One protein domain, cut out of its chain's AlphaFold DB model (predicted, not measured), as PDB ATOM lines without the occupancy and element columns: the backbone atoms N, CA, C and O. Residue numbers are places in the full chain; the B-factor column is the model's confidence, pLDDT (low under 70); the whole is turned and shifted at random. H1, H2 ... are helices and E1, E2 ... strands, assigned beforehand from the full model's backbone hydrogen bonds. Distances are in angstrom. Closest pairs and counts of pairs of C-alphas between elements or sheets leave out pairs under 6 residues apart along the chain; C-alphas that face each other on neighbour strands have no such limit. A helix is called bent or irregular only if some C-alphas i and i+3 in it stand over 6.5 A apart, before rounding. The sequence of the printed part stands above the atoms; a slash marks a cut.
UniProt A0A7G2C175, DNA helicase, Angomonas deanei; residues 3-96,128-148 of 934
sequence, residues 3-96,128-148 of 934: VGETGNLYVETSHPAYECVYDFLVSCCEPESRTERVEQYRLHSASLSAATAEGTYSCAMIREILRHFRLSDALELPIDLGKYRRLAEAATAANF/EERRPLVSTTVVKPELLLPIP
ATOM      1  N   VAL A   3      31.031 -35.207 -34.982       87.38
ATOM      2  CA  VAL A   3      30.151 -36.300 -35.401       87.38
ATOM      3  C   VAL A   3      28.875 -35.695 -35.977       87.38
ATOM      4  O   VAL A   3      28.121 -35.050 -35.247       87.38
ATOM      5  N   GLY A   4      28.660 -35.876 -37.279       83.81
ATOM      6  CA  GLY A   4      27.448 -35.468 -37.987       83.81
ATOM      7  C   GLY A   4      26.300 -36.463 -37.807       83.81
ATOM      8  O   GLY A   4      26.504 -37.612 -37.416       83.81
ATOM      9  N   GLU A   5      25.074 -36.037 -38.120       79.88
ATOM     10  CA  GLU A   5      23.873 -36.871 -37.946       79.88
ATOM     11  C   GLU A   5      23.841 -38.106 -38.854       79.88
ATOM     12  O   GLU A   5      23.288 -39.140 -38.483       79.88
ATOM     13  N   THR A   6      24.468 -38.007 -40.025       79.31
ATOM     14  CA  THR A   6      24.473 -39.027 -41.081       79.31
ATOM     15  C   THR A   6      25.652 -40.001 -40.994       79.31
ATOM     16  O   THR A   6      25.887 -40.751 -41.938       79.31
ATOM     17  N   GLY A   7      26.410 -39.987 -39.889       82.25
ATOM     18  CA  GLY A   7      27.583 -40.849 -39.697       82.25
ATOM     19  C   GLY A   7      28.907 -40.261 -40.193       82.25
ATOM     20  O   GLY A   7      29.936 -40.923 -40.076       82.25
ATOM     21  N   ASN A   8      28.919 -39.030 -40.709       88.94
ATOM     22  CA  ASN A   8      30.159 -38.358 -41.105       88.94
ATOM     23  C   ASN A   8      30.951 -37.915 -39.868       88.94
ATOM     24  O   ASN A   8      30.403 -37.303 -38.948       88.94
ATOM     25  N   LEU A   9      32.245 -38.203 -39.863       90.88
ATOM     26  CA  LEU A   9      33.184 -37.909 -38.793       90.88
ATOM     27  C   LEU A   9      34.293 -37.011 -39.335       90.88
ATOM     28  O   LEU A   9      34.990 -37.397 -40.267       90.88
ATOM     29  N   TYR A  10      34.499 -35.851 -38.719       90.50
ATOM     30  CA  TYR A  10      35.644 -34.988 -39.016       90.50
ATOM     31  C   TYR A  10      36.634 -35.037 -37.856       90.50
ATOM     32  O   TYR A  10      36.281 -34.788 -36.695       90.50
ATOM     33  N   VAL A  11      37.878 -35.389 -38.159       89.62
ATOM     34  CA  VAL A  11      38.916 -35.674 -37.172       89.62
ATOM     35  C   VAL A  11      40.124 -34.799 -37.446       89.62
ATOM     36  O   VAL A  11      40.680 -34.818 -38.536       89.62
ATOM     37  N   GLU A  12      40.540 -34.038 -36.441       88.38
ATOM     38  CA  GLU A  12      41.763 -33.247 -36.505       88.38
ATOM     39  C   GLU A  12      42.979 -34.121 -36.166       88.38
ATOM     40  O   GLU A  12      43.043 -34.702 -35.079       88.38
ATOM     41  N   THR A  13      43.940 -34.209 -37.088       84.88
ATOM     42  CA  THR A  13      45.144 -35.054 -36.963       84.88
ATOM     43  C   THR A  13      46.216 -34.428 -36.071       84.88
ATOM     44  O   THR A  13      46.990 -35.147 -35.442       84.88
ATOM     45  N   SER A  14      46.252 -33.094 -35.960       83.62
ATOM     46  CA  SER A  14      47.197 -32.351 -35.107       83.62
ATOM     47  C   SER A  14      46.920 -32.491 -33.612       83.62
ATOM     48  O   SER A  14      47.784 -32.176 -32.791       83.62
ATOM     49  N   HIS A  15      45.726 -32.943 -33.231       85.62
ATOM     50  CA  HIS A  15      45.339 -33.023 -31.832       85.62
ATOM     51  C   HIS A  15      45.999 -34.235 -31.134       85.62
ATOM     52  O   HIS A  15      45.893 -35.351 -31.639       85.62
ATOM     53  N   PRO A  16      46.576 -34.110 -29.916       83.44
ATOM     54  CA  PRO A  16      47.246 -35.221 -29.209       83.44
ATOM     55  C   PRO A  16      46.370 -36.448 -28.896       83.44
ATOM     56  O   PRO A  16      46.885 -37.509 -28.539       83.44
ATOM     57  N   ALA A  17      45.047 -36.283 -28.977       84.25
ATOM     58  CA  ALA A  17      44.057 -37.351 -28.813       84.25
ATOM     59  C   ALA A  17      43.887 -38.220 -30.069       84.25
ATOM     60  O   ALA A  17      43.285 -39.285 -29.973       84.25
ATOM     61  N   TYR A  18      44.378 -37.771 -31.231       85.44
ATOM     62  CA  TYR A  18      44.232 -38.467 -32.509       85.44
ATOM     63  C   TYR A  18      44.778 -39.893 -32.437       85.44
ATOM     64  O   TYR A  18      44.075 -40.841 -32.775       85.44
ATOM     65  N   GLU A  19      45.975 -40.065 -31.871       80.12
ATOM     66  CA  GLU A  19      46.573 -41.387 -31.677       80.12
ATOM     67  C   GLU A  19      45.644 -42.319 -30.886       80.12
ATOM     68  O   GLU A  19      45.551 -43.505 -31.184       80.12
ATOM     69  N   CYS A  20      44.917 -41.810 -29.888       79.88
ATOM     70  CA  CYS A  20      44.028 -42.618 -29.050       79.88
ATOM     71  C   CYS A  20      42.817 -43.176 -29.815       79.88
ATOM     72  O   CYS A  20      42.272 -44.203 -29.416       79.88
ATOM     73  N   VAL A  21      42.397 -42.514 -30.896       83.06
ATOM     74  CA  VAL A  21      41.222 -42.892 -31.698       83.06
ATOM     75  C   VAL A  21      41.577 -43.413 -33.089       83.06
ATOM     76  O   VAL A  21      40.683 -43.879 -33.787       83.06
ATOM     77  N   TYR A  22      42.849 -43.380 -33.490       81.75
ATOM     78  CA  TYR A  22      43.291 -43.795 -34.822       81.75
ATOM     79  C   TYR A  22      42.839 -45.216 -35.178       81.75
ATOM     80  O   TYR A  22      42.149 -45.412 -36.176       81.75
ATOM     81  N   ASP A  23      43.130 -46.187 -34.309       76.19
ATOM     82  CA  ASP A  23      42.744 -47.588 -34.514       76.19
ATOM     83  C   ASP A  23      41.222 -47.743 -34.651       76.19
ATOM     84  O   ASP A  23      40.736 -48.504 -35.484       76.19
ATOM     85  N   PHE A  24      40.459 -46.957 -33.881       84.75
ATOM     86  CA  PHE A  24      39.000 -46.938 -33.973       84.75
ATOM     87  C   PHE A  24      38.535 -46.423 -35.338       84.75
ATOM     88  O   PHE A  24      37.636 -47.006 -35.938       84.75
ATOM     89  N   LEU A  25      39.150 -45.362 -35.858       84.56
ATOM     90  CA  LEU A  25      38.799 -44.806 -37.165       84.56
ATOM     91  C   LEU A  25      39.137 -45.777 -38.299       84.56
ATOM     92  O   LEU A  25      38.350 -45.915 -39.230       84.56
ATOM     93  N   VAL A  26      40.272 -46.474 -38.214       76.56
ATOM     94  CA  VAL A  26      40.704 -47.449 -39.229       76.56
ATOM     95  C   VAL A  26      39.856 -48.721 -39.202       76.56
ATOM     96  O   VAL A  26      39.582 -49.288 -40.259       76.56
ATOM     97  N   SER A  27      39.449 -49.196 -38.023       75.06
ATOM     98  CA  SER A  27      38.648 -50.419 -37.908       75.06
ATOM     99  C   SER A  27      37.154 -50.173 -38.098       75.06
ATOM    100  O   SER A  27      36.503 -50.952 -38.786       75.06
ATOM    101  N   CYS A  28      36.593 -49.116 -37.507       81.00
ATOM    102  CA  CYS A  28      35.143 -48.905 -37.452       81.00
ATOM    103  C   CYS A  28      34.588 -47.958 -38.512       81.00
ATOM    104  O   CYS A  28      33.367 -47.874 -38.624       81.00
ATOM    105  N   CYS A  29      35.430 -47.231 -39.249       83.88
ATOM    106  CA  CYS A  29      34.973 -46.196 -40.172       83.88
ATOM    107  C   CYS A  29      35.601 -46.357 -41.559       83.88
ATOM    108  O   CYS A  29      36.716 -46.853 -41.711       83.88
ATOM    109  N   GLU A  30      34.899 -45.883 -42.585       79.50
ATOM    110  CA  GLU A  30      35.449 -45.766 -43.930       79.50
ATOM    111  C   GLU A  30      36.077 -44.392 -44.159       79.50
ATOM    112  O   GLU A  30      35.435 -43.383 -43.873       79.50
ATOM    113  N   PRO A  31      37.320 -44.311 -44.656       79.81
ATOM    114  CA  PRO A  31      37.917 -43.030 -45.001       79.81
ATOM    115  C   PRO A  31      37.239 -42.450 -46.251       79.81
ATOM    116  O   PRO A  31      37.236 -43.083 -47.304       79.81
ATOM    117  N   GLU A  32      36.704 -41.233 -46.152       81.44
ATOM    118  CA  GLU A  32      36.218 -40.476 -47.315       81.44
ATOM    119  C   GLU A  32      37.294 -39.511 -47.826       81.44
ATOM    120  O   GLU A  32      37.492 -39.401 -49.032       81.44
ATOM    121  N   SER A  33      38.014 -38.841 -46.920       81.38
ATOM    122  CA  SER A  33      39.097 -37.918 -47.269       81.38
ATOM    123  C   SER A  33      40.194 -37.943 -46.206       81.38
ATOM    124  O   SER A  33      39.910 -37.820 -45.016       81.38
ATOM    125  N   ARG A  34      41.459 -38.088 -46.602       80.25
ATOM    126  CA  ARG A  34      42.616 -38.117 -45.692       80.25
ATOM    127  C   ARG A  34      43.578 -36.977 -45.997       80.25
ATOM    128  O   ARG A  34      44.597 -37.163 -46.656       80.25
ATOM    129  N   THR A  35      43.234 -35.772 -45.545       77.75
ATOM    130  CA  THR A  35      44.116 -34.605 -45.688       77.75
ATOM    131  C   THR A  35      45.070 -34.475 -44.500       77.75
ATOM    132  O   THR A  35      44.849 -35.056 -43.444       77.75
ATOM    133  N   GLU A  36      46.126 -33.674 -44.652       75.19
ATOM    134  CA  GLU A  36      47.188 -33.541 -43.645       75.19
ATOM    135  C   GLU A  36      46.697 -33.039 -42.275       75.19
ATOM    136  O   GLU A  36      47.274 -33.409 -41.256       75.19
ATOM    137  N   ARG A  37      45.641 -32.210 -42.233       82.81
ATOM    138  CA  ARG A  37      45.143 -31.574 -40.993       82.81
ATOM    139  C   ARG A  37      43.813 -32.127 -40.498       82.81
ATOM    140  O   ARG A  37      43.593 -32.205 -39.292       82.81
ATOM    141  N   VAL A  38      42.903 -32.431 -41.421       86.94
ATOM    142  CA  VAL A  38      41.561 -32.913 -41.092       86.94
ATOM    143  C   VAL A  38      41.239 -34.111 -41.966       86.94
ATOM    144  O   VAL A  38      41.217 -34.019 -43.194       86.94
ATOM    145  N   GLU A  39      40.963 -35.229 -41.324       88.56
ATOM    146  CA  GLU A  39      40.481 -36.428 -41.986       88.56
ATOM    147  C   GLU A  39      38.961 -36.506 -41.858       88.56
ATOM    148  O   GLU A  39      38.380 -36.208 -40.810       88.56
ATOM    149  N   GLN A  40      38.318 -36.905 -42.946       89.12
ATOM    150  CA  GLN A  40      36.902 -37.200 -43.014       89.12
ATOM    151  C   GLN A  40      36.724 -38.708 -43.117       89.12
ATOM    152  O   GLN A  40      37.213 -39.358 -44.044       89.12
ATOM    153  N   TYR A  41      35.984 -39.248 -42.164       89.19
ATOM    154  CA  TYR A  41      35.578 -40.638 -42.121       89.19
ATOM    155  C   TYR A  41      34.059 -40.729 -42.166       89.19
ATOM    156  O   TYR A  41      33.348 -39.781 -41.835       89.19
ATOM    157  N   ARG A  42      33.554 -41.903 -42.517       87.25
ATOM    158  CA  ARG A  42      32.137 -42.209 -42.500       87.25
ATOM    159  C   ARG A  42      31.876 -43.517 -41.791       87.25
ATOM    160  O   ARG A  42      32.415 -44.562 -42.143       87.25
ATOM    161  N   LEU A  43      30.993 -43.452 -40.807       86.00
ATOM    162  CA  LEU A  43      30.357 -44.616 -40.224       86.00
ATOM    163  C   LEU A  43      29.227 -45.056 -41.144       86.00
ATOM    164  O   LEU A  43      28.222 -44.365 -41.311       86.00
ATOM    165  N   HIS A  44      29.395 -46.227 -41.732       78.75
ATOM    166  CA  HIS A  44      28.350 -46.914 -42.474       78.75
ATOM    167  C   HIS A  44      28.251 -48.342 -41.957       78.75
ATOM    168  O   HIS A  44      29.188 -48.897 -41.376       78.75
ATOM    169  N   SER A  45      27.105 -48.957 -42.205       73.50
ATOM    170  CA  SER A  45      26.812 -50.297 -41.721       73.50
ATOM    171  C   SER A  45      27.888 -51.320 -42.145       73.50
ATOM    172  O   SER A  45      28.214 -52.218 -41.381       73.50
ATOM    173  N   ALA A  46      28.510 -51.191 -43.327       70.19
ATOM    174  CA  ALA A  46      29.542 -52.151 -43.734       70.19
ATOM    175  C   ALA A  46      30.884 -52.015 -42.987       70.19
ATOM    176  O   ALA A  46      31.436 -53.052 -42.625       70.19
ATOM    177  N   SER A  47      31.354 -50.804 -42.657       75.81
ATOM    178  CA  SER A  47      32.518 -50.604 -41.767       75.81
ATOM    179  C   SER A  47      32.262 -51.116 -40.354       75.81
ATOM    180  O   SER A  47      33.096 -51.814 -39.787       75.81
ATOM    181  N   LEU A  48      31.077 -50.831 -39.805       78.50
ATOM    182  CA  LEU A  48      30.693 -51.277 -38.469       78.50
ATOM    183  C   LEU A  48      30.659 -52.798 -38.385       78.50
ATOM    184  O   LEU A  48      31.250 -53.385 -37.486       78.50
ATOM    185  N   SER A  49      30.017 -53.424 -39.366       70.38
ATOM    186  CA  SER A  49      29.950 -54.871 -39.453       70.38
ATOM    187  C   SER A  49      31.332 -55.496 -39.631       70.38
ATOM    188  O   SER A  49      31.620 -56.497 -38.995       70.38
ATOM    189  N   ALA A  50      32.231 -54.891 -40.418       68.44
ATOM    190  CA  ALA A  50      33.614 -55.356 -40.513       68.44
ATOM    191  C   ALA A  50      34.334 -55.294 -39.154       68.44
ATOM    192  O   ALA A  50      34.972 -56.267 -38.759       68.44
ATOM    193  N   ALA A  51      34.174 -54.204 -38.400       72.44
ATOM    194  CA  ALA A  51      34.790 -54.039 -37.084       72.44
ATOM    195  C   ALA A  51      34.258 -55.027 -36.033       72.44
ATOM    196  O   ALA A  51      35.019 -55.564 -35.221       72.44
ATOM    197  N   THR A  52      32.949 -55.291 -36.033       71.12
ATOM    198  CA  THR A  52      32.334 -56.266 -35.120       71.12
ATOM    199  C   THR A  52      32.630 -57.709 -35.550       71.12
ATOM    200  O   THR A  52      32.836 -58.587 -34.696       71.12
ATOM    201  N   ALA A  53      32.745 -57.954 -36.859       62.22
ATOM    202  CA  ALA A  53      33.207 -59.207 -37.453       62.22
ATOM    203  C   ALA A  53      34.683 -59.488 -37.158       62.22
ATOM    204  O   ALA A  53      35.050 -60.644 -36.964       62.22
ATOM    205  N   GLU A  54      35.525 -58.461 -37.064       61.84
ATOM    206  CA  GLU A  54      36.893 -58.543 -36.538       61.84
ATOM    207  C   GLU A  54      36.852 -58.842 -35.029       61.84
ATOM    208  O   GLU A  54      37.645 -59.610 -34.486       61.84
ATOM    209  N   GLY A  55      35.838 -58.304 -34.343       62.44
ATOM    210  CA  GLY A  55      35.615 -58.459 -32.909       62.44
ATOM    211  C   GLY A  55      36.423 -57.514 -32.051       62.44
ATOM    212  O   GLY A  55      36.303 -57.562 -30.830       62.44
ATOM    213  N   THR A  56      37.275 -56.705 -32.658       65.00
ATOM    214  CA  THR A  56      38.141 -55.719 -32.008       65.00
ATOM    215  C   THR A  56      37.303 -54.697 -31.249       65.00
ATOM    216  O   THR A  56      37.610 -54.403 -30.094       65.00
ATOM    217  N   TYR A  57      36.172 -54.288 -31.835       75.06
ATOM    218  CA  TYR A  57      35.227 -53.333 -31.263       75.06
ATOM    219  C   TYR A  57      33.823 -53.940 -31.127       75.06
ATOM    220  O   TYR A  57      33.317 -54.583 -32.047       75.06
ATOM    221  N   SER A  58      33.176 -53.722 -29.979       77.94
ATOM    222  CA  SER A  58      31.749 -54.016 -29.771       77.94
ATOM    223  C   SER A  58      30.895 -52.771 -30.029       77.94
ATOM    224  O   SER A  58      31.382 -51.648 -29.890       77.94
ATOM    225  N   CYS A  59      29.603 -52.928 -30.346       81.88
ATOM    226  CA  CYS A  59      28.700 -51.776 -30.492       81.88
ATOM    227  C   CYS A  59      28.687 -50.898 -29.227       81.88
ATOM    228  O   CYS A  59      28.671 -49.674 -29.328       81.88
ATOM    229  N   ALA A  60      28.770 -51.501 -28.034       81.06
ATOM    230  CA  ALA A  60      28.888 -50.771 -26.771       81.06
ATOM    231  C   ALA A  60      30.174 -49.930 -26.703       81.06
ATOM    232  O   ALA A  60      30.118 -48.742 -26.400       81.06
ATOM    233  N   MET A  61      31.316 -50.513 -27.065       82.94
ATOM    234  CA  MET A  61      32.598 -49.812 -27.111       82.94
ATOM    235  C   MET A  61      32.587 -48.637 -28.098       82.94
ATOM    236  O   MET A  61      33.088 -47.559 -27.783       82.94
ATOM    237  N   ILE A  62      31.975 -48.819 -29.270       86.50
ATOM    238  CA  ILE A  62      31.836 -47.769 -30.288       86.50
ATOM    239  C   ILE A  62      30.999 -46.600 -29.749       86.50
ATOM    240  O   ILE A  62      31.409 -45.446 -29.891       86.50
ATOM    241  N   ARG A  63      29.873 -46.880 -29.068       87.00
ATOM    242  CA  ARG A  63      29.055 -45.845 -28.404       87.00
ATOM    243  C   ARG A  63      29.890 -45.026 -27.423       87.00
ATOM    244  O   ARG A  63      29.825 -43.798 -27.429       87.00
ATOM    245  N   GLU A  64      30.698 -45.691 -26.604       86.50
ATOM    246  CA  GLU A  64      31.503 -45.023 -25.583       86.50
ATOM    247  C   GLU A  64      32.617 -44.162 -26.193       86.50
ATOM    248  O   GLU A  64      32.792 -43.018 -25.773       86.50
ATOM    249  N   ILE A  65      33.308 -44.631 -27.237       87.75
ATOM    250  CA  ILE A  65      34.323 -43.831 -27.944       87.75
ATOM    251  C   ILE A  65      33.700 -42.570 -28.556       87.75
ATOM    252  O   ILE A  65      34.219 -41.468 -28.360       87.75
ATOM    253  N   LEU A  66      32.562 -42.710 -29.245       87.81
ATOM    254  CA  LEU A  66      31.864 -41.583 -29.871       87.81
ATOM    255  C   LEU A  66      31.353 -40.559 -28.852       87.81
ATOM    256  O   LEU A  66      31.295 -39.376 -29.171       87.81
ATOM    257  N   ARG A  67      31.010 -40.980 -27.631       85.81
ATOM    258  CA  ARG A  67      30.617 -40.070 -26.543       85.81
ATOM    259  C   ARG A  67      31.809 -39.326 -25.945       85.81
ATOM    260  O   ARG A  67      31.723 -38.123 -25.722       85.81
ATOM    261  N   HIS A  68      32.916 -40.025 -25.700       85.81
ATOM    262  CA  HIS A  68      34.040 -39.496 -24.917       85.81
ATOM    263  C   HIS A  68      35.065 -38.705 -25.744       85.81
ATOM    264  O   HIS A  68      35.759 -37.852 -25.201       85.81
ATOM    265  N   PHE A  69      35.166 -38.958 -27.052       85.56
ATOM    266  CA  PHE A  69      36.135 -38.299 -27.944       85.56
ATOM    267  C   PHE A  69      35.477 -37.336 -28.951       85.56
ATOM    268  O   PHE A  69      36.082 -36.936 -29.959       85.56
ATOM    269  N   ARG A  70      34.230 -36.936 -28.681       86.31
ATOM    270  CA  ARG A  70      33.508 -35.903 -29.430       86.31
ATOM    271  C   ARG A  70      33.815 -34.517 -28.865       86.31
ATOM    272  O   ARG A  70      33.862 -34.334 -27.655       86.31
ATOM    273  N   LEU A  71      34.054 -33.566 -29.764       84.38
ATOM    274  CA  LEU A  71      34.248 -32.160 -29.421       84.38
ATOM    275  C   LEU A  71      32.893 -31.518 -29.111       84.38
ATOM    276  O   LEU A  71      31.910 -31.784 -29.808       84.38
ATOM    277  N   SER A  72      32.858 -30.672 -28.083       81.31
ATOM    278  CA  SER A  72      31.730 -29.770 -27.819       81.31
ATOM    279  C   SER A  72      31.662 -28.637 -28.853       81.31
ATOM    280  O   SER A  72      32.652 -28.382 -29.539       81.31
ATOM    281  N   ASP A  73      30.575 -27.862 -28.863       77.94
ATOM    282  CA  ASP A  73      30.449 -26.648 -29.692       77.94
ATOM    283  C   ASP A  73      31.556 -25.607 -29.418       77.94
ATOM    284  O   ASP A  73      31.938 -24.853 -30.309       77.94
ATOM    285  N   ALA A  74      32.126 -25.605 -28.206       78.00
ATOM    286  CA  ALA A  74      33.256 -24.760 -27.809       78.00
ATOM    287  C   ALA A  74      34.644 -25.362 -28.125       78.00
ATOM    288  O   ALA A  74      35.659 -24.824 -27.696       78.00
ATOM    289  N   LEU A  75      34.704 -26.472 -28.871       79.88
ATOM    290  CA  LEU A  75      35.931 -27.181 -29.274       79.88
ATOM    291  C   LEU A  75      36.722 -27.831 -28.134       79.88
ATOM    292  O   LEU A  75      37.903 -28.135 -28.277       79.88
ATOM    293  N   GLU A  76      36.068 -28.090 -27.007       81.12
ATOM    294  CA  GLU A  76      36.672 -28.760 -25.862       81.12
ATOM    295  C   GLU A  76      36.373 -30.267 -25.852       81.12
ATOM    296  O   GLU A  76      35.330 -30.723 -26.333       81.12
ATOM    297  N   LEU A  77      37.298 -31.049 -25.283       83.12
ATOM    298  CA  LEU A  77      37.131 -32.482 -25.025       83.12
ATOM    299  C   LEU A  77      36.664 -32.715 -23.577       83.12
ATOM    300  O   LEU A  77      37.199 -32.085 -22.662       83.12
ATOM    301  N   PRO A  78      35.736 -33.661 -23.333       84.25
ATOM    302  CA  PRO A  78      35.245 -33.964 -21.985       84.25
ATOM    303  C   PRO A  78      36.260 -34.727 -21.111       84.25
ATOM    304  O   PRO A  78      36.075 -34.827 -19.895       84.25
ATOM    305  N   ILE A  79      37.324 -35.279 -21.709       84.50
ATOM    306  CA  ILE A  79      38.277 -36.210 -21.082       84.50
ATOM    307  C   ILE A  79      39.665 -35.604 -20.815       84.50
ATOM    308  O   ILE A  79      40.174 -34.801 -21.595       84.50
ATOM    309  N   ASP A  80      40.328 -36.080 -19.756       83.75
ATOM    310  CA  ASP A  80      41.756 -35.850 -19.493       83.75
ATOM    311  C   ASP A  80      42.626 -36.882 -20.229       83.75
ATOM    312  O   ASP A  80      42.677 -38.067 -19.874       83.75
ATOM    313  N   LEU A  81      43.356 -36.412 -21.243       83.56
ATOM    314  CA  LEU A  81      44.257 -37.235 -22.052       83.56
ATOM    315  C   LEU A  81      45.459 -37.773 -21.269       83.56
ATOM    316  O   LEU A  81      45.932 -38.871 -21.561       83.56
ATOM    317  N   GLY A  82      45.959 -37.035 -20.277       80.12
ATOM    318  CA  GLY A  82      47.079 -37.471 -19.445       80.12
ATOM    319  C   GLY A  82      46.683 -38.645 -18.558       80.12
ATOM    320  O   GLY A  82      47.403 -39.643 -18.482       80.12
ATOM    321  N   LYS A  83      45.501 -38.566 -17.936       81.56
ATOM    322  CA  LYS A  83      44.931 -39.674 -17.157       81.56
ATOM    323  C   LYS A  83      44.596 -40.876 -18.044       81.56
ATOM    324  O   LYS A  83      44.898 -42.005 -17.664       81.56
ATOM    325  N   TYR A  84      44.049 -40.638 -19.239       84.12
ATOM    326  CA  TYR A  84      43.781 -41.687 -20.225       84.12
ATOM    327  C   TYR A  84      45.052 -42.433 -20.652       84.12
ATOM    328  O   TYR A  84      45.072 -43.660 -20.598       84.12
ATOM    329  N   ARG A  85      46.135 -41.721 -21.007       81.88
ATOM    330  CA  ARG A  85      47.403 -42.348 -21.424       81.88
ATOM    331  C   ARG A  85      47.987 -43.249 -20.341       81.88
ATOM    332  O   ARG A  85      48.348 -44.377 -20.645       81.88
ATOM    333  N   ARG A  86      47.986 -42.816 -19.075       78.69
ATOM    334  CA  ARG A  86      48.462 -43.650 -17.953       78.69
ATOM    335  C   ARG A  86      47.639 -44.926 -17.781       78.69
ATOM    336  O   ARG A  86      48.201 -45.984 -17.517       78.69
ATOM    337  N   LEU A  87      46.315 -44.835 -17.920       78.88
ATOM    338  CA  LEU A  87      45.438 -46.007 -17.859       78.88
ATOM    339  C   LEU A  87      45.672 -46.947 -19.047       78.88
ATOM    340  O   LEU A  87      45.698 -48.161 -18.858       78.88
ATOM    341  N   ALA A  88      45.876 -46.400 -20.247       73.75
ATOM    342  CA  ALA A  88      46.201 -47.175 -21.440       73.75
ATOM    343  C   ALA A  88      47.557 -47.887 -21.300       73.75
ATOM    344  O   ALA A  88      47.628 -49.094 -21.508       73.75
ATOM    345  N   GLU A  89      48.602 -47.181 -20.860       75.44
ATOM    346  CA  GLU A  89      49.932 -47.744 -20.591       75.44
ATOM    347  C   GLU A  89      49.879 -48.847 -19.531       75.44
ATOM    348  O   GLU A  89      50.441 -49.919 -19.736       75.44
ATOM    349  N   ALA A  90      49.150 -48.633 -18.431       70.00
ATOM    350  CA  ALA A  90      48.953 -49.653 -17.405       70.00
ATOM    351  C   ALA A  90      48.203 -50.881 -17.951       70.00
ATOM    352  O   ALA A  90      48.561 -52.020 -17.642       70.00
ATOM    353  N   ALA A  91      47.195 -50.666 -18.803       66.19
ATOM    354  CA  ALA A  91      46.455 -51.741 -19.451       66.19
ATOM    355  C   ALA A  91      47.325 -52.540 -20.436       66.19
ATOM    356  O   ALA A  91      47.130 -53.750 -20.549       66.19
ATOM    357  N   THR A  92      48.284 -51.905 -21.116       64.25
ATOM    358  CA  THR A  92      49.242 -52.571 -22.013       64.25
ATOM    359  C   THR A  92      50.371 -53.266 -21.243       64.25
ATOM    360  O   THR A  92      50.722 -54.397 -21.572       64.25
ATOM    361  N   ALA A  93      50.914 -52.648 -20.188       58.69
ATOM    362  CA  ALA A  93      52.003 -53.196 -19.373       58.69
ATOM    363  C   ALA A  93      51.597 -54.475 -18.625       58.69
ATOM    364  O   ALA A  93      52.386 -55.412 -18.534       58.69
ATOM    365  N   ALA A  94      50.338 -54.569 -18.190       52.44
ATOM    366  CA  ALA A  94      49.785 -55.785 -17.592       52.44
ATOM    367  C   ALA A  94      49.809 -57.014 -18.530       52.44
ATOM    368  O   ALA A  94      49.618 -58.133 -18.063       52.44
ATOM    369  N   ASN A  95      50.049 -56.835 -19.839       46.53
ATOM    370  CA  ASN A  95      50.235 -57.941 -20.784       46.53
ATOM    371  C   ASN A  95      51.703 -58.403 -20.908       46.53
ATOM    372  O   ASN A  95      51.933 -59.505 -21.398       46.53
ATOM    373  N   PHE A  96      52.689 -57.606 -20.474       33.88
ATOM    374  CA  PHE A  96      54.118 -57.931 -20.618       33.88
ATOM    375  C   PHE A  96      54.668 -58.828 -19.496       33.88
ATOM    376  O   PHE A  96      55.551 -59.642 -19.759       33.88
ATOM    377  N   GLU A 128      25.489 -50.629  -9.964       40.41
ATOM    378  CA  GLU A 128      25.768 -49.232 -10.315       40.41
ATOM    379  C   GLU A 128      27.233 -48.951 -10.725       40.41
ATOM    380  O   GLU A 128      27.478 -47.976 -11.437       40.41
ATOM    381  N   GLU A 129      28.200 -49.817 -10.379       45.56
ATOM    382  CA  GLU A 129      29.632 -49.658 -10.725       45.56
ATOM    383  C   GLU A 129      30.030 -50.215 -12.108       45.56
ATOM    384  O   GLU A 129      31.202 -50.230 -12.477       45.56
ATOM    385  N   ARG A 130      29.069 -50.659 -12.925       58.38
ATOM    386  CA  ARG A 130      29.328 -51.226 -14.264       58.38
ATOM    387  C   ARG A 130      29.592 -50.143 -15.312       58.38
ATOM    388  O   ARG A 130      28.834 -50.006 -16.272       58.38
ATOM    389  N   ARG A 131      30.644 -49.346 -15.128       66.25
ATOM    390  CA  ARG A 131      31.037 -48.291 -16.070       66.25
ATOM    391  C   ARG A 131      32.420 -48.574 -16.659       66.25
ATOM    392  O   ARG A 131      33.276 -49.103 -15.949       66.25
ATOM    393  N   PRO A 132      32.663 -48.237 -17.936       75.19
ATOM    394  CA  PRO A 132      33.981 -48.418 -18.533       75.19
ATOM    395  C   PRO A 132      35.038 -47.566 -17.816       75.19
ATOM    396  O   PRO A 132      34.729 -46.467 -17.347       75.19
ATOM    397  N   LEU A 133      36.297 -48.012 -17.773       74.38
ATOM    398  CA  LEU A 133      37.385 -47.270 -17.115       74.38
ATOM    399  C   LEU A 133      37.587 -45.872 -17.712       74.38
ATOM    400  O   LEU A 133      37.939 -44.944 -16.981       74.38
ATOM    401  N   VAL A 134      37.310 -45.690 -19.009       80.12
ATOM    402  CA  VAL A 134      37.368 -44.371 -19.662       80.12
ATOM    403  C   VAL A 134      36.414 -43.358 -19.022       80.12
ATOM    404  O   VAL A 134      36.725 -42.176 -18.972       80.12
ATOM    405  N   SER A 135      35.295 -43.796 -18.439       80.38
ATOM    406  CA  SER A 135      34.367 -42.878 -17.763       80.38
ATOM    407  C   SER A 135      35.013 -42.177 -16.559       80.38
ATOM    408  O   SER A 135      34.620 -41.076 -16.190       80.38
ATOM    409  N   THR A 136      36.067 -42.767 -15.982       79.25
ATOM    410  CA  THR A 136      36.824 -42.164 -14.878       79.25
ATOM    411  C   THR A 136      37.765 -41.049 -15.333       79.25
ATOM    412  O   THR A 136      38.273 -40.305 -14.491       79.25
ATOM    413  N   THR A 137      38.038 -40.928 -16.637       80.75
ATOM    414  CA  THR A 137      38.881 -39.861 -17.199       80.75
ATOM    415  C   THR A 137      38.087 -38.625 -17.595       80.75
ATOM    416  O   THR A 137      38.695 -37.625 -17.970       80.75
ATOM    417  N   VAL A 138      36.757 -38.664 -17.487       82.50
ATOM    418  CA  VAL A 138      35.884 -37.514 -17.739       82.50
ATOM    419  C   VAL A 138      36.118 -36.455 -16.662       82.50
ATOM    420  O   VAL A 138      35.943 -36.718 -15.474       82.50
ATOM    421  N   VAL A 139      36.522 -35.258 -17.086       81.75
ATOM    422  CA  VAL A 139      36.699 -34.083 -16.212       81.75
ATOM    423  C   VAL A 139      35.497 -33.150 -16.309       81.75
ATOM    424  O   VAL A 139      35.099 -32.577 -15.300       81.75
ATOM    425  N   LYS A 140      34.910 -33.029 -17.507       80.06
ATOM    426  CA  LYS A 140      33.783 -32.137 -17.816       80.06
ATOM    427  C   LYS A 140      32.564 -32.948 -18.286       80.06
ATOM    428  O   LYS A 140      32.350 -33.076 -19.495       80.06
ATOM    429  N   PRO A 141      31.793 -33.569 -17.374       80.38
ATOM    430  CA  PRO A 141      30.647 -34.408 -17.734       80.38
ATOM    431  C   PRO A 141      29.532 -33.644 -18.463       80.38
ATOM    432  O   PRO A 141      28.824 -34.234 -19.273       80.38
ATOM    433  N   GLU A 142      29.406 -32.337 -18.238       79.88
ATOM    434  CA  GLU A 142      28.474 -31.438 -18.928       79.88
ATOM    435  C   GLU A 142      28.712 -31.331 -20.443       79.88
ATOM    436  O   GLU A 142      27.797 -30.970 -21.179       79.88
ATOM    437  N   LEU A 143      29.911 -31.682 -20.924       80.88
ATOM    438  CA  LEU A 143      30.250 -31.684 -22.348       80.88
ATOM    439  C   LEU A 143      29.908 -33.009 -23.054       80.88
ATOM    440  O   LEU A 143      30.111 -33.126 -24.264       80.88
ATOM    441  N   LEU A 144      29.404 -34.021 -22.334       82.56
ATOM    442  CA  LEU A 144      28.999 -35.294 -22.934       82.56
ATOM    443  C   LEU A 144      27.717 -35.119 -23.756       82.56
ATOM    444  O   LEU A 144      26.615 -34.984 -23.226       82.56
ATOM    445  N   LEU A 145      27.866 -35.166 -25.078       79.94
ATOM    446  CA  LEU A 145      26.755 -35.058 -26.018       79.94
ATOM    447  C   LEU A 145      26.112 -36.430 -26.294       79.94
ATOM    448  O   LEU A 145      26.829 -37.428 -26.438       79.94
ATOM    449  N   PRO A 146      24.777 -36.503 -26.455       83.25
ATOM    450  CA  PRO A 146      24.116 -37.726 -26.891       83.25
ATOM    451  C   PRO A 146      24.543 -38.097 -28.316       83.25
ATOM    452  O   PRO A 146      24.848 -37.236 -29.151       83.25
ATOM    453  N   ILE A 147      24.554 -39.399 -28.602       85.69
ATOM    454  CA  ILE A 147      24.873 -39.913 -29.937       85.69
ATOM    455  C   ILE A 147      23.753 -39.482 -30.902       85.69
ATOM    456  O   ILE A 147      22.577 -39.550 -30.533       85.69
ATOM    457  N   PRO A 148      24.078 -39.015 -32.122       87.31
ATOM    458  CA  PRO A 148      23.061 -38.683 -33.112       87.31
ATOM    459  C   PRO A 148      22.158 -39.882 -33.429       87.31
ATOM    460  O   PRO A 148      22.645 -41.002 -33.599       87.31
TER     461      PRO A 148
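This is residues 3 to 96 and 128 to 148 of the 934 residues of the protein "DNA helicase" of Angomonas deanei (UniProt A0A7G2C175). A small three-stranded sheet lies at one end of the domain with H1 over one of its faces and the other face bare; H3 follows farther out, beyond H1, and H4 and H5 lie at the end away from the sheet. H2 packs on H1 near the last residue of H1, and the free end of H4, with residues 94 to 96, sticks out. The printed part has 115 residues with three named strands and five named helices, in the order E1, H1, E2, E3, H2, H3, H4, H5. The sheet's order is E1, E3, E2, antiparallel throughout, and the class is mixed, helices and strands. The whole is compact, with a radius of gyration of the C-alphas of 14.3 A and a rounded outline of 35 by 34 by 31 A.

Find C-alpha 8 at (30.159, -38.358, -41.105), where E1 begins; it runs through residues 8 to 12 over 13.5 A. E3 is residues 38 to 42, 13.3 A, and E2 is residues 30 to 34. H1, residues 18 to 28, spans 14.7 A and is irregular: C-alphas 20 and 23 are 7.5 A apart. H2 is residues 45 to 54, 14.0 A, and H3 is residues 59 to 68, 14.5 A. The longest helix, H4, goes from C-alpha 81 at (44.257, -37.235, -22.052) through residue 93, over 17.9 A. H5, residues 133 to 137, ends at C-alpha 137, (38.881, -39.861, -17.199).

Start at E3, the inner strand. Beside E1 it has N 9 and O 41 at 2.8 A; beside E2, with which it forms a hairpin, N 32 and O 40 at 2.9 A. H1 is on the sheet at a height of 10.1 A, two layers with helix on one face, and runs along the strands at 23 degrees to E3 on the local plane. E1, H1 and E2 form a split strand-helix-strand unit, two strands running the same way with E3 between them, and its crossover is right-handed. H1 and H2 touch at Cys 28 and Leu 48, their closest C-alphas, 5.1 A apart, about perpendicular at 80 degrees. H1 and H3 are close but not clearly touching, with Val 21 and Ile 65 as their closest C-alphas at 7.9 A, at a shallow tilt of 31 degrees, opposite ways. H3 and H5 are likewise close but not clearly touching, with the C-alphas of His 68 and Val 134 closest at 7.9 A. H4 touches H5 with residues 81 to 84 alone, the closest C-alphas being Tyr 84 and Thr 137, 6.0 A apart. H3 and H4 are apart. In H2, H3 and H4 every O i to N i+4 pair is within hydrogen-bond range; in H1 it is 5 of 7, and in H5 0 of 1, beside 2 of 2 O i to N i+3 pairs.

The two C-alphas farthest apart are those of Glu 36 and Glu 128, 42.6 A. Residues 97 to 127 are not printed, and C-alphas 96 and 128 across the cut are 31.4 A apart. Of the links printed whole, H3 to H4, residues 69 to 80, is long, and the others are tight. The mean pLDDT of the printed part is 78.5; look for values under 70 at residue 50 and residues 53 to 56, 91 to 96 and 128 to 131.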